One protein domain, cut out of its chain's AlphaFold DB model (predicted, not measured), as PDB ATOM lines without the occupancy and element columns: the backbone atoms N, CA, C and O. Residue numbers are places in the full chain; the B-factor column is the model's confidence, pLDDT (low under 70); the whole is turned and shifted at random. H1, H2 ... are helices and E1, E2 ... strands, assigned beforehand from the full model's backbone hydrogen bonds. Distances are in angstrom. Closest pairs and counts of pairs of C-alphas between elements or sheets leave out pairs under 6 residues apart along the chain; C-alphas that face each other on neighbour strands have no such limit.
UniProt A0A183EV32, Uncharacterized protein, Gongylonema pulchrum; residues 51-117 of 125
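This is residues 51 to 117 of the 125 residues of an uncharacterized protein of Gongylonema pulchrum (UniProt A0A183EV32). Three helices sit loosely together at one end of an elongated model, and a two-stranded hairpin, E1 and E2, makes the other end, with residues 91 to 104 winding between the two. H2, the longest helix, stands across the far end of the helical part, and the short helices H1 and H3 lie on its side towards the hairpin, whose residues 108 to 113 stick out. The printed part has 67 residues, with the named elements H1, H2, H3, E1 and E2 in that order; under half of the residues are in them, and the class is mixed, helices and strands. The sheet has the order E1 - E2 and is antiparallel. The whole is loose, with a radius of gyration of the C-alphas of 14.8 A, and a rod in outline, spanning 46 by 22 by 16 A.

Start at Gly 51, the first printed residue, and go on to C-alpha 59 at (13.669, -15.445, -32.891), where H1 begins; it holds residues 59 to 63 and is 6.0 A long. Next look at H2, residues 71 to 83, which runs 18.5 A from C-alpha 71 at (2.282, -22.456, -45.359). H3, residues 86 to 90, measures 6.2 A. Further on you find strand E1, residues 105 to 109, 13.2 A long, and then E2, residues 112 to 116, 12.7 A long, which ends at C-alpha 116 at (5.921, -11.710, -17.749).

Begin with H1, which is close to H2 but not clearly touching it; their closest C-alphas, those of Met 62 and Lys 77, are 7.7 A apart. H1 is also close to H3 but not clearly touching; the closest C-alphas, of Met 62 and Lys 90, are 8.0 A apart. H2 and H3 are likewise close but not clearly touching, with the C-alphas of Leu 80 and Val 89 closest at 7.7 A. In H1, H2 and H3 every O i to N i+4 pair is within hydrogen-bond range. E1 and E2 form a hairpin, antiparallel at 154 degrees between their directions. Look there for N 107 and O 114 at 2.9 A, and N 114 and O 107 at 2.8 A, both within hydrogen-bond range. H1 and H2 are each apart from both strands, and H3 is apart from E2.

The two C-alphas farthest apart, those of Lys 67 and Phe 110, are 46.6 A from each other. The printed part has no cut. The link from H3 to E1, 14 residues, is long; H1 to H2 is a short link, and H2 to H3 and E1 to E2 are tight. Residues 82 to 87, 94 to 100 and 108 to 113 stand free. The mean pLDDT of the printed part is 74.3; look for values under 70 at 21 residues, among them 65 to 69 and 83 to 91.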
ATOM      1  N   GLY A  51       2.252 -11.031 -27.435       76.19
ATOM      2  CA  GLY A  51       1.157 -11.964 -27.668       76.19
ATOM      3  C   GLY A  51       1.375 -12.798 -28.928       76.19
ATOM      4  O   GLY A  51       2.338 -12.616 -29.668       76.19
ATOM      5  N   ASN A  52       0.401 -13.656 -29.234       72.25
ATOM      6  CA  ASN A  52       0.409 -14.518 -30.426       72.25
ATOM      7  C   ASN A  52       0.400 -13.752 -31.773       72.25
ATOM      8  O   ASN A  52       0.474 -14.354 -32.837       72.25
ATOM      9  N   HIS A  53       0.254 -12.425 -31.754       70.44
ATOM     10  CA  HIS A  53       0.274 -11.590 -32.956       70.44
ATOM     11  C   HIS A  53       1.618 -10.880 -33.179       70.44
ATOM     12  O   HIS A  53       1.851 -10.339 -34.259       70.44
ATOM     13  N   GLU A  54       2.528 -10.919 -32.204       73.19
ATOM     14  CA  GLU A  54       3.856 -10.314 -32.278       73.19
ATOM     15  C   GLU A  54       4.901 -11.335 -32.773       73.19
ATOM     16  O   GLU A  54       5.950 -11.521 -32.164       73.19
ATOM     17  N   CYS A  55       4.646 -11.990 -33.915       65.94
ATOM     18  CA  CYS A  55       5.532 -13.025 -34.482       65.94
ATOM     19  C   CYS A  55       6.968 -12.530 -34.750       65.94
ATOM     20  O   CYS A  55       7.905 -13.319 -34.798       65.94
ATOM     21  N   THR A  56       7.162 -11.218 -34.912       67.69
ATOM     22  CA  THR A  56       8.483 -10.597 -35.102       67.69
ATOM     23  C   THR A  56       9.346 -10.606 -33.838       67.69
ATOM     24  O   THR A  56      10.521 -10.256 -33.905       67.69
ATOM     25  N   PHE A  57       8.775 -10.974 -32.687       70.94
ATOM     26  CA  PHE A  57       9.477 -11.056 -31.408       70.94
ATOM     27  C   PHE A  57       9.994 -12.474 -31.136       70.94
ATOM     28  O   PHE A  57      10.829 -12.645 -30.248       70.94
ATOM     29  N   ASP A  58       9.552 -13.462 -31.917       72.31
ATOM     30  CA  ASP A  58      10.041 -14.832 -31.844       72.31
ATOM     31  C   ASP A  58      11.247 -15.022 -32.779       72.31
ATOM     32  O   ASP A  58      11.145 -15.045 -34.011       72.31
ATOM     33  N   ASP A  59      12.425 -15.179 -32.173       72.06
ATOM     34  CA  ASP A  59      13.669 -15.445 -32.891       72.06
ATOM     35  C   ASP A  59      13.626 -16.761 -33.676       72.06
ATOM     36  O   ASP A  59      14.296 -16.871 -34.707       72.06
ATOM     37  N   ARG A  60      12.857 -17.760 -33.221       73.44
ATOM     38  CA  ARG A  60      12.710 -19.040 -33.926       73.44
ATOM     39  C   ARG A  60      11.960 -18.829 -35.228       73.44
ATOM     40  O   ARG A  60      12.464 -19.230 -36.272       73.44
ATOM     41  N   PHE A  61      10.835 -18.118 -35.185       72.44
ATOM     42  CA  PHE A  61      10.056 -17.766 -36.372       72.44
ATOM     43  C   PHE A  61      10.881 -16.954 -37.385       72.44
ATOM     44  O   PHE A  61      10.882 -17.233 -38.585       72.44
ATOM     45  N   MET A  62      11.653 -15.974 -36.906       71.06
ATOM     46  CA  MET A  62      12.482 -15.126 -37.768       71.06
ATOM     47  C   MET A  62      13.666 -15.872 -38.403       71.06
ATOM     48  O   MET A  62      14.037 -15.576 -39.547       71.06
ATOM     49  N   LYS A  63      14.253 -16.844 -37.692       73.31
ATOM     50  CA  LYS A  63      15.384 -17.666 -38.168       73.31
ATOM     51  C   LYS A  63      14.951 -18.902 -38.958       73.31
ATOM     52  O   LYS A  63      15.760 -19.423 -39.723       73.31
ATOM     53  N   ALA A  64      13.706 -19.351 -38.814       71.31
ATOM     54  CA  ALA A  64      13.181 -20.507 -39.525       71.31
ATOM     55  C   ALA A  64      13.258 -20.302 -41.044       71.31
ATOM     56  O   ALA A  64      12.899 -19.247 -41.584       71.31
ATOM     57  N   THR A  65      13.768 -21.312 -41.741       60.72
ATOM     58  CA  THR A  65      13.884 -21.326 -43.206       60.72
ATOM     59  C   THR A  65      12.678 -22.069 -43.775       60.72
ATOM     60  O   THR A  65      12.083 -22.872 -43.071       60.72
ATOM     61  N   GLY A  66      12.276 -21.816 -45.026       60.47
ATOM     62  CA  GLY A  66      10.992 -22.273 -45.598       60.47
ATOM     63  C   GLY A  66      10.690 -23.784 -45.578       60.47
ATOM     64  O   GLY A  66       9.620 -24.172 -46.022       60.47
ATOM     65  N   LYS A  67      11.597 -24.629 -45.073       62.53
ATOM     66  CA  LYS A  67      11.345 -26.050 -44.782       62.53
ATOM     67  C   LYS A  67      10.748 -26.307 -43.390       62.53
ATOM     68  O   LYS A  67      10.103 -27.332 -43.218       62.53
ATOM     69  N   ASP A  68      10.938 -25.394 -42.439       63.75
ATOM     70  CA  ASP A  68      10.506 -25.534 -41.037       63.75
ATOM     71  C   ASP A  68       9.207 -24.771 -40.731       63.75
ATOM     72  O   ASP A  68       8.710 -24.814 -39.609       63.75
ATOM     73  N   LEU A  69       8.675 -24.036 -41.712       66.56
ATOM     74  CA  LEU A  69       7.505 -23.174 -41.558       66.56
ATOM     75  C   LEU A  69       6.283 -23.801 -42.221       66.56
ATOM     76  O   LEU A  69       6.360 -24.278 -43.354       66.56
ATOM     77  N   SER A  70       5.133 -23.731 -41.556       73.56
ATOM     78  CA  SER A  70       3.856 -24.018 -42.207       73.56
ATOM     79  C   SER A  70       3.558 -22.989 -43.305       73.56
ATOM     80  O   SER A  70       4.050 -21.859 -43.283       73.56
ATOM     81  N   GLU A  71       2.689 -23.343 -44.253       72.94
ATOM     82  CA  GLU A  71       2.282 -22.456 -45.359       72.94
ATOM     83  C   GLU A  71       1.789 -21.083 -44.863       72.94
ATOM     84  O   GLU A  71       2.073 -20.044 -45.462       72.94
ATOM     85  N   LYS A  72       1.098 -21.068 -43.715       69.00
ATOM     86  CA  LYS A  72       0.594 -19.847 -43.072       69.00
ATOM     87  C   LYS A  72       1.730 -18.973 -42.548       69.00
ATOM     88  O   LYS A  72       1.713 -17.759 -42.733       69.00
ATOM     89  N   GLU A  73       2.718 -19.581 -41.908       69.62
ATOM     90  CA  GLU A  73       3.880 -18.886 -41.354       69.62
ATOM     91  C   GLU A  73       4.790 -18.337 -42.454       69.62
ATOM     92  O   GLU A  73       5.282 -17.212 -42.350       69.62
ATOM     93  N   PHE A  74       4.944 -19.086 -43.548       74.75
ATOM     94  CA  PHE A  74       5.669 -18.635 -44.729       74.75
ATOM     95  C   PHE A  74       5.016 -17.392 -45.357       74.75
ATOM     96  O   PHE A  74       5.702 -16.398 -45.602       74.75
ATOM     97  N   ALA A  75       3.689 -17.398 -45.529       73.62
ATOM     98  CA  ALA A  75       2.943 -16.249 -46.048       73.62
ATOM     99  C   ALA A  75       3.073 -15.003 -45.151       73.62
ATOM    100  O   ALA A  75       3.232 -13.881 -45.645       73.62
ATOM    101  N   ILE A  76       3.061 -15.189 -43.825       71.62
ATOM    102  CA  ILE A  76       3.288 -14.104 -42.859       71.62
ATOM    103  C   ILE A  76       4.710 -13.551 -43.008       71.62
ATOM    104  O   ILE A  76       4.886 -12.335 -43.094       71.62
ATOM    105  N   LYS A  77       5.726 -14.417 -43.096       72.75
ATOM    106  CA  LYS A  77       7.128 -14.004 -43.252       72.75
ATOM    107  C   LYS A  77       7.371 -13.251 -44.564       72.75
ATOM    108  O   LYS A  77       8.104 -12.260 -44.570       72.75
ATOM    109  N   GLN A  78       6.732 -13.678 -45.651       74.88
ATOM    110  CA  GLN A  78       6.797 -13.002 -46.947       74.88
ATOM    111  C   GLN A  78       6.167 -11.607 -46.873       74.88
ATOM    112  O   GLN A  78       6.834 -10.618 -47.157       74.88
ATOM    113  N   THR A  79       4.950 -11.510 -46.334       74.62
ATOM    114  CA  THR A  79       4.248 -10.227 -46.149       74.62
ATOM    115  C   THR A  79       5.052  -9.245 -45.286       74.62
ATOM    116  O   THR A  79       5.087  -8.043 -45.563       74.62
ATOM    117  N   LEU A  80       5.714  -9.742 -44.233       69.69
ATOM    118  CA  LEU A  80       6.587  -8.939 -43.372       69.69
ATOM    119  C   LEU A  80       7.828  -8.433 -44.110       69.69
ATOM    120  O   LEU A  80       8.219  -7.288 -43.901       69.69
ATOM    121  N   SER A  81       8.421  -9.267 -44.964       70.25
ATOM    122  CA  SER A  81       9.600  -8.911 -45.763       70.25
ATOM    123  C   SER A  81       9.265  -7.902 -46.865       70.25
ATOM    124  O   SER A  81      10.078  -7.033 -47.161       70.25
ATOM    125  N   ASP A  82       8.054  -7.973 -47.422       74.69
ATOM    126  CA  ASP A  82       7.572  -7.036 -48.443       74.69
ATOM    127  C   ASP A  82       7.206  -5.667 -47.849       74.69
ATOM    128  O   ASP A  82       7.323  -4.633 -48.508       74.69
ATOM    129  N   SER A  83       6.754  -5.649 -46.593       69.44
ATOM    130  CA  SER A  83       6.251  -4.437 -45.936       69.44
ATOM    131  C   SER A  83       7.303  -3.699 -45.096       69.44
ATOM    132  O   SER A  83       7.159  -2.494 -44.880       69.44
ATOM    133  N   PHE A  84       8.343  -4.390 -44.610       67.62
ATOM    134  CA  PHE A  84       9.376  -3.831 -43.727       67.62
ATOM    135  C   PHE A  84      10.775  -4.195 -44.182       67.62
ATOM    136  O   PHE A  84      11.036  -5.295 -44.663       67.62
ATOM    137  N   SER A  85      11.718  -3.290 -43.924       67.44
ATOM    138  CA  SER A  85      13.123  -3.641 -44.068       67.44
ATOM    139  C   SER A  85      13.510  -4.721 -43.051       67.44
ATOM    140  O   SER A  85      13.066  -4.711 -41.900       67.44
ATOM    141  N   VAL A  86      14.407  -5.629 -43.440       65.75
ATOM    142  CA  VAL A  86      14.931  -6.700 -42.567       65.75
ATOM    143  C   VAL A  86      15.454  -6.149 -41.231       65.75
ATOM    144  O   VAL A  86      15.358  -6.806 -40.195       65.75
ATOM    145  N   HIS A  87      15.982  -4.923 -41.244       60.78
ATOM    146  CA  HIS A  87      16.491  -4.239 -40.061       60.78
ATOM    147  C   HIS A  87      15.378  -3.803 -39.094       60.78
ATOM    148  O   HIS A  87      15.535  -3.929 -37.881       60.78
ATOM    149  N   GLU A  88      14.239  -3.331 -39.604       64.25
ATOM    150  CA  GLU A  88      13.081  -2.961 -38.777       64.25
ATOM    151  C   GLU A  88      12.441  -4.177 -38.109       64.25
ATOM    152  O   GLU A  88      12.007  -4.082 -36.961       64.25
ATOM    153  N   VAL A  89      12.425  -5.321 -38.799       64.38
ATOM    154  CA  VAL A  89      11.865  -6.561 -38.252       64.38
ATOM    155  C   VAL A  89      12.783  -7.157 -37.182       64.38
ATOM    156  O   VAL A  89      12.309  -7.498 -36.103       64.38
ATOM    157  N   LYS A  90      14.101  -7.210 -37.425       66.38
ATOM    158  CA  LYS A  90      15.079  -7.705 -36.434       66.38
ATOM    159  C   LYS A  90      15.135  -6.847 -35.168       66.38
ATOM    160  O   LYS A  90      15.305  -7.375 -34.076       66.38
ATOM    161  N   ASN A  91      14.953  -5.536 -35.304       66.50
ATOM    162  CA  ASN A  91      15.014  -4.595 -34.185       66.50
ATOM    163  C   ASN A  91      13.628  -4.210 -33.648       66.50
ATOM    164  O   ASN A  91      13.489  -3.197 -32.961       66.50
ATOM    165  N   ALA A  92      12.592  -5.013 -33.914       70.50
ATOM    166  CA  ALA A  92      11.235  -4.733 -33.452       70.50
ATOM    167  C   ALA A  92      11.161  -4.570 -31.919       70.50
ATOM    168  O   ALA A  92      10.515  -3.636 -31.439       70.50
ATOM    169  N   LYS A  93      11.912  -5.388 -31.163       70.06
ATOM    170  CA  LYS A  93      12.057  -5.254 -29.700       70.06
ATOM    171  C   LYS A  93      12.712  -3.920 -29.303       70.06
ATOM    172  O   LYS A  93      12.254  -3.257 -28.379       70.06
ATOM    173  N   GLN A  94      13.728  -3.470 -30.043       71.88
ATOM    174  CA  GLN A  94      14.444  -2.210 -29.777       71.88
ATOM    175  C   GLN A  94      13.614  -0.957 -30.103       71.88
ATOM    176  O   GLN A  94      13.871   0.127 -29.575       71.88
ATOM    177  N   ASN A  95      12.597  -1.090 -30.955       68.19
ATOM    178  CA  ASN A  95      11.667  -0.006 -31.268       68.19
ATOM    179  C   ASN A  95      10.670   0.287 -30.129       68.19
ATOM    180  O   ASN A  95       9.971   1.303 -30.175       68.19
ATOM    181  N   LEU A  96      10.615  -0.540 -29.078       72.38
ATOM    182  CA  LEU A  96       9.853  -0.273 -27.853       72.38
ATOM    183  C   LEU A  96      10.581   0.734 -26.946       72.38
ATOM    184  O   LEU A  96      10.911   0.457 -25.796       72.38
ATOM    185  N   LYS A  97      10.819   1.943 -27.457       66.31
ATOM    186  CA  LYS A  97      11.361   3.047 -26.659       66.31
ATOM    187  C   LYS A  97      10.278   3.499 -25.672       66.31
ATOM    188  O   LYS A  97       9.181   3.862 -26.103       66.31
ATOM    189  N   ASN A  98      10.584   3.484 -24.372       76.31
ATOM    190  CA  ASN A  98       9.700   3.842 -23.242       76.31
ATOM    191  C   ASN A  98       8.775   2.733 -22.703       76.31
ATOM    192  O   ASN A  98       7.747   3.047 -22.098       76.31
ATOM    193  N   CYS A  99       9.126   1.460 -22.895       81.75
ATOM    194  CA  CYS A  99       8.472   0.338 -22.219       81.75
ATOM    195  C   CYS A  99       9.513  -0.661 -21.694       81.75
ATOM    196  O   CYS A  99      10.574  -0.822 -22.290       81.75
ATOM    197  N   ILE A 100       9.180  -1.357 -20.612       83.00
ATOM    198  CA  ILE A 100       9.901  -2.528 -20.116       83.00
ATOM    199  C   ILE A 100       9.239  -3.745 -20.754       83.00
ATOM    200  O   ILE A 100       8.060  -4.007 -20.521       83.00
ATOM    201  N   TYR A 101       9.976  -4.450 -21.601       84.38
ATOM    202  CA  TYR A 101       9.497  -5.682 -22.214       84.38
ATOM    203  C   TYR A 101       9.899  -6.881 -21.349       84.38
ATOM    204  O   TYR A 101      11.064  -6.981 -20.967       84.38
ATOM    205  N   LEU A 102       8.943  -7.760 -21.044       85.19
ATOM    206  CA  LEU A 102       9.165  -8.987 -20.279       85.19
ATOM    207  C   LEU A 102       8.875 -10.215 -21.144       85.19
ATOM    208  O   LEU A 102       7.803 -10.339 -21.741       85.19
ATOM    209  N   GLU A 103       9.836 -11.128 -21.165       84.75
ATOM    210  CA  GLU A 103       9.777 -12.434 -21.818       84.75
ATOM    211  C   GLU A 103      10.511 -13.426 -20.918       84.75
ATOM    212  O   GLU A 103      11.721 -13.300 -20.731       84.75
ATOM    213  N   ASP A 104       9.753 -14.305 -20.262       87.12
ATOM    214  CA  ASP A 104      10.223 -15.252 -19.240       87.12
ATOM    215  C   ASP A 104      11.148 -14.612 -18.190       87.12
ATOM    216  O   ASP A 104      12.155 -15.167 -17.754       87.12
ATOM    217  N   SER A 105      10.799 -13.387 -17.795       88.50
ATOM    218  CA  SER A 105      11.580 -12.541 -16.895       88.50
ATOM    219  C   SER A 105      10.673 -11.772 -15.939       88.50
ATOM    220  O   SER A 105       9.506 -11.497 -16.232       88.50
ATOM    221  N   SER A 106      11.218 -11.428 -14.770       88.56
ATOM    222  CA  SER A 106      10.546 -10.591 -13.777       88.56
ATOM    223  C   SER A 106      11.226  -9.244 -13.604       88.56
ATOM    224  O   SER A 106      12.450  -9.150 -13.680       88.56
ATOM    225  N   VAL A 107      10.439  -8.227 -13.273       89.50
ATOM    226  CA  VAL A 107      10.919  -6.912 -12.842       89.50
ATOM    227  C   VAL A 107      10.283  -6.549 -11.507       89.50
ATOM    228  O   VAL A 107       9.114  -6.850 -11.272       89.50
ATOM    229  N   GLU A 108      11.046  -5.898 -10.638       88.44
ATOM    230  CA  GLU A 108      10.526  -5.315  -9.407       88.44
ATOM    231  C   GLU A 108      10.312  -3.815  -9.611       88.44
ATOM    232  O   GLU A 108      11.247  -3.084  -9.941       88.44
ATOM    233  N   LEU A 109       9.074  -3.350  -9.439       83.81
ATOM    234  CA  LEU A 109       8.725  -1.931  -9.494       83.81
ATOM    235  C   LEU A 109       7.901  -1.571  -8.264       83.81
ATOM    236  O   LEU A 109       6.863  -2.176  -8.020       83.81
ATOM    237  N   PHE A 110       8.338  -0.563  -7.505       84.94
ATOM    238  CA  PHE A 110       7.654  -0.107  -6.283       84.94
ATOM    239  C   PHE A 110       7.369  -1.237  -5.269       84.94
ATOM    240  O   PHE A 110       6.328  -1.234  -4.617       84.94
ATOM    241  N   GLY A 111       8.270  -2.220  -5.162       84.31
ATOM    242  CA  GLY A 111       8.097  -3.395  -4.297       84.31
ATOM    243  C   GLY A 111       7.131  -4.457  -4.840       84.31
ATOM    244  O   GLY A 111       6.840  -5.429  -4.148       84.31
ATOM    245  N   LEU A 112       6.624  -4.297  -6.069       82.25
ATOM    246  CA  LEU A 112       5.817  -5.297  -6.763       82.25
ATOM    247  C   LEU A 112       6.696  -6.092  -7.726       82.25
ATOM    248  O   LEU A 112       7.247  -5.532  -8.677       82.25
ATOM    249  N   GLN A 113       6.786  -7.403  -7.509       88.75
ATOM    250  CA  GLN A 113       7.451  -8.313  -8.434       88.75
ATOM    251  C   GLN A 113       6.479  -8.736  -9.538       88.75
ATOM    252  O   GLN A 113       5.462  -9.382  -9.290       88.75
ATOM    253  N   ILE A 114       6.797  -8.366 -10.773       87.94
ATOM    254  CA  ILE A 114       5.956  -8.587 -11.944       87.94
ATOM    255  C   ILE A 114       6.696  -9.536 -12.873       87.94
ATOM    256  O   ILE A 114       7.740  -9.178 -13.413       87.94
ATOM    257  N   TYR A 115       6.158 -10.741 -13.057       88.50
ATOM    258  CA  TYR A 115       6.676 -11.734 -13.996       88.50
ATOM    259  C   TYR A 115       5.861 -11.722 -15.290       88.50
ATOM    260  O   TYR A 115       4.629 -11.725 -15.251       88.50
ATOM    261  N   GLY A 116       6.547 -11.710 -16.434       85.44
ATOM    262  CA  GLY A 116       5.921 -11.710 -17.749       85.44
ATOM    263  C   GLY A 116       6.388 -12.876 -18.604       85.44
ATOM    264  O   GLY A 116       7.585 -13.106 -18.750       85.44
ATOM    265  N   THR A 117       5.434 -13.585 -19.200       84.88
ATOM    266  CA  THR A 117       5.701 -14.680 -20.132       84.88
ATOM    267  C   THR A 117       4.742 -14.614 -21.325       84.88
ATOM    268  O   THR A 117       3.547 -14.375 -21.121       84.88
TER     269      THR A 117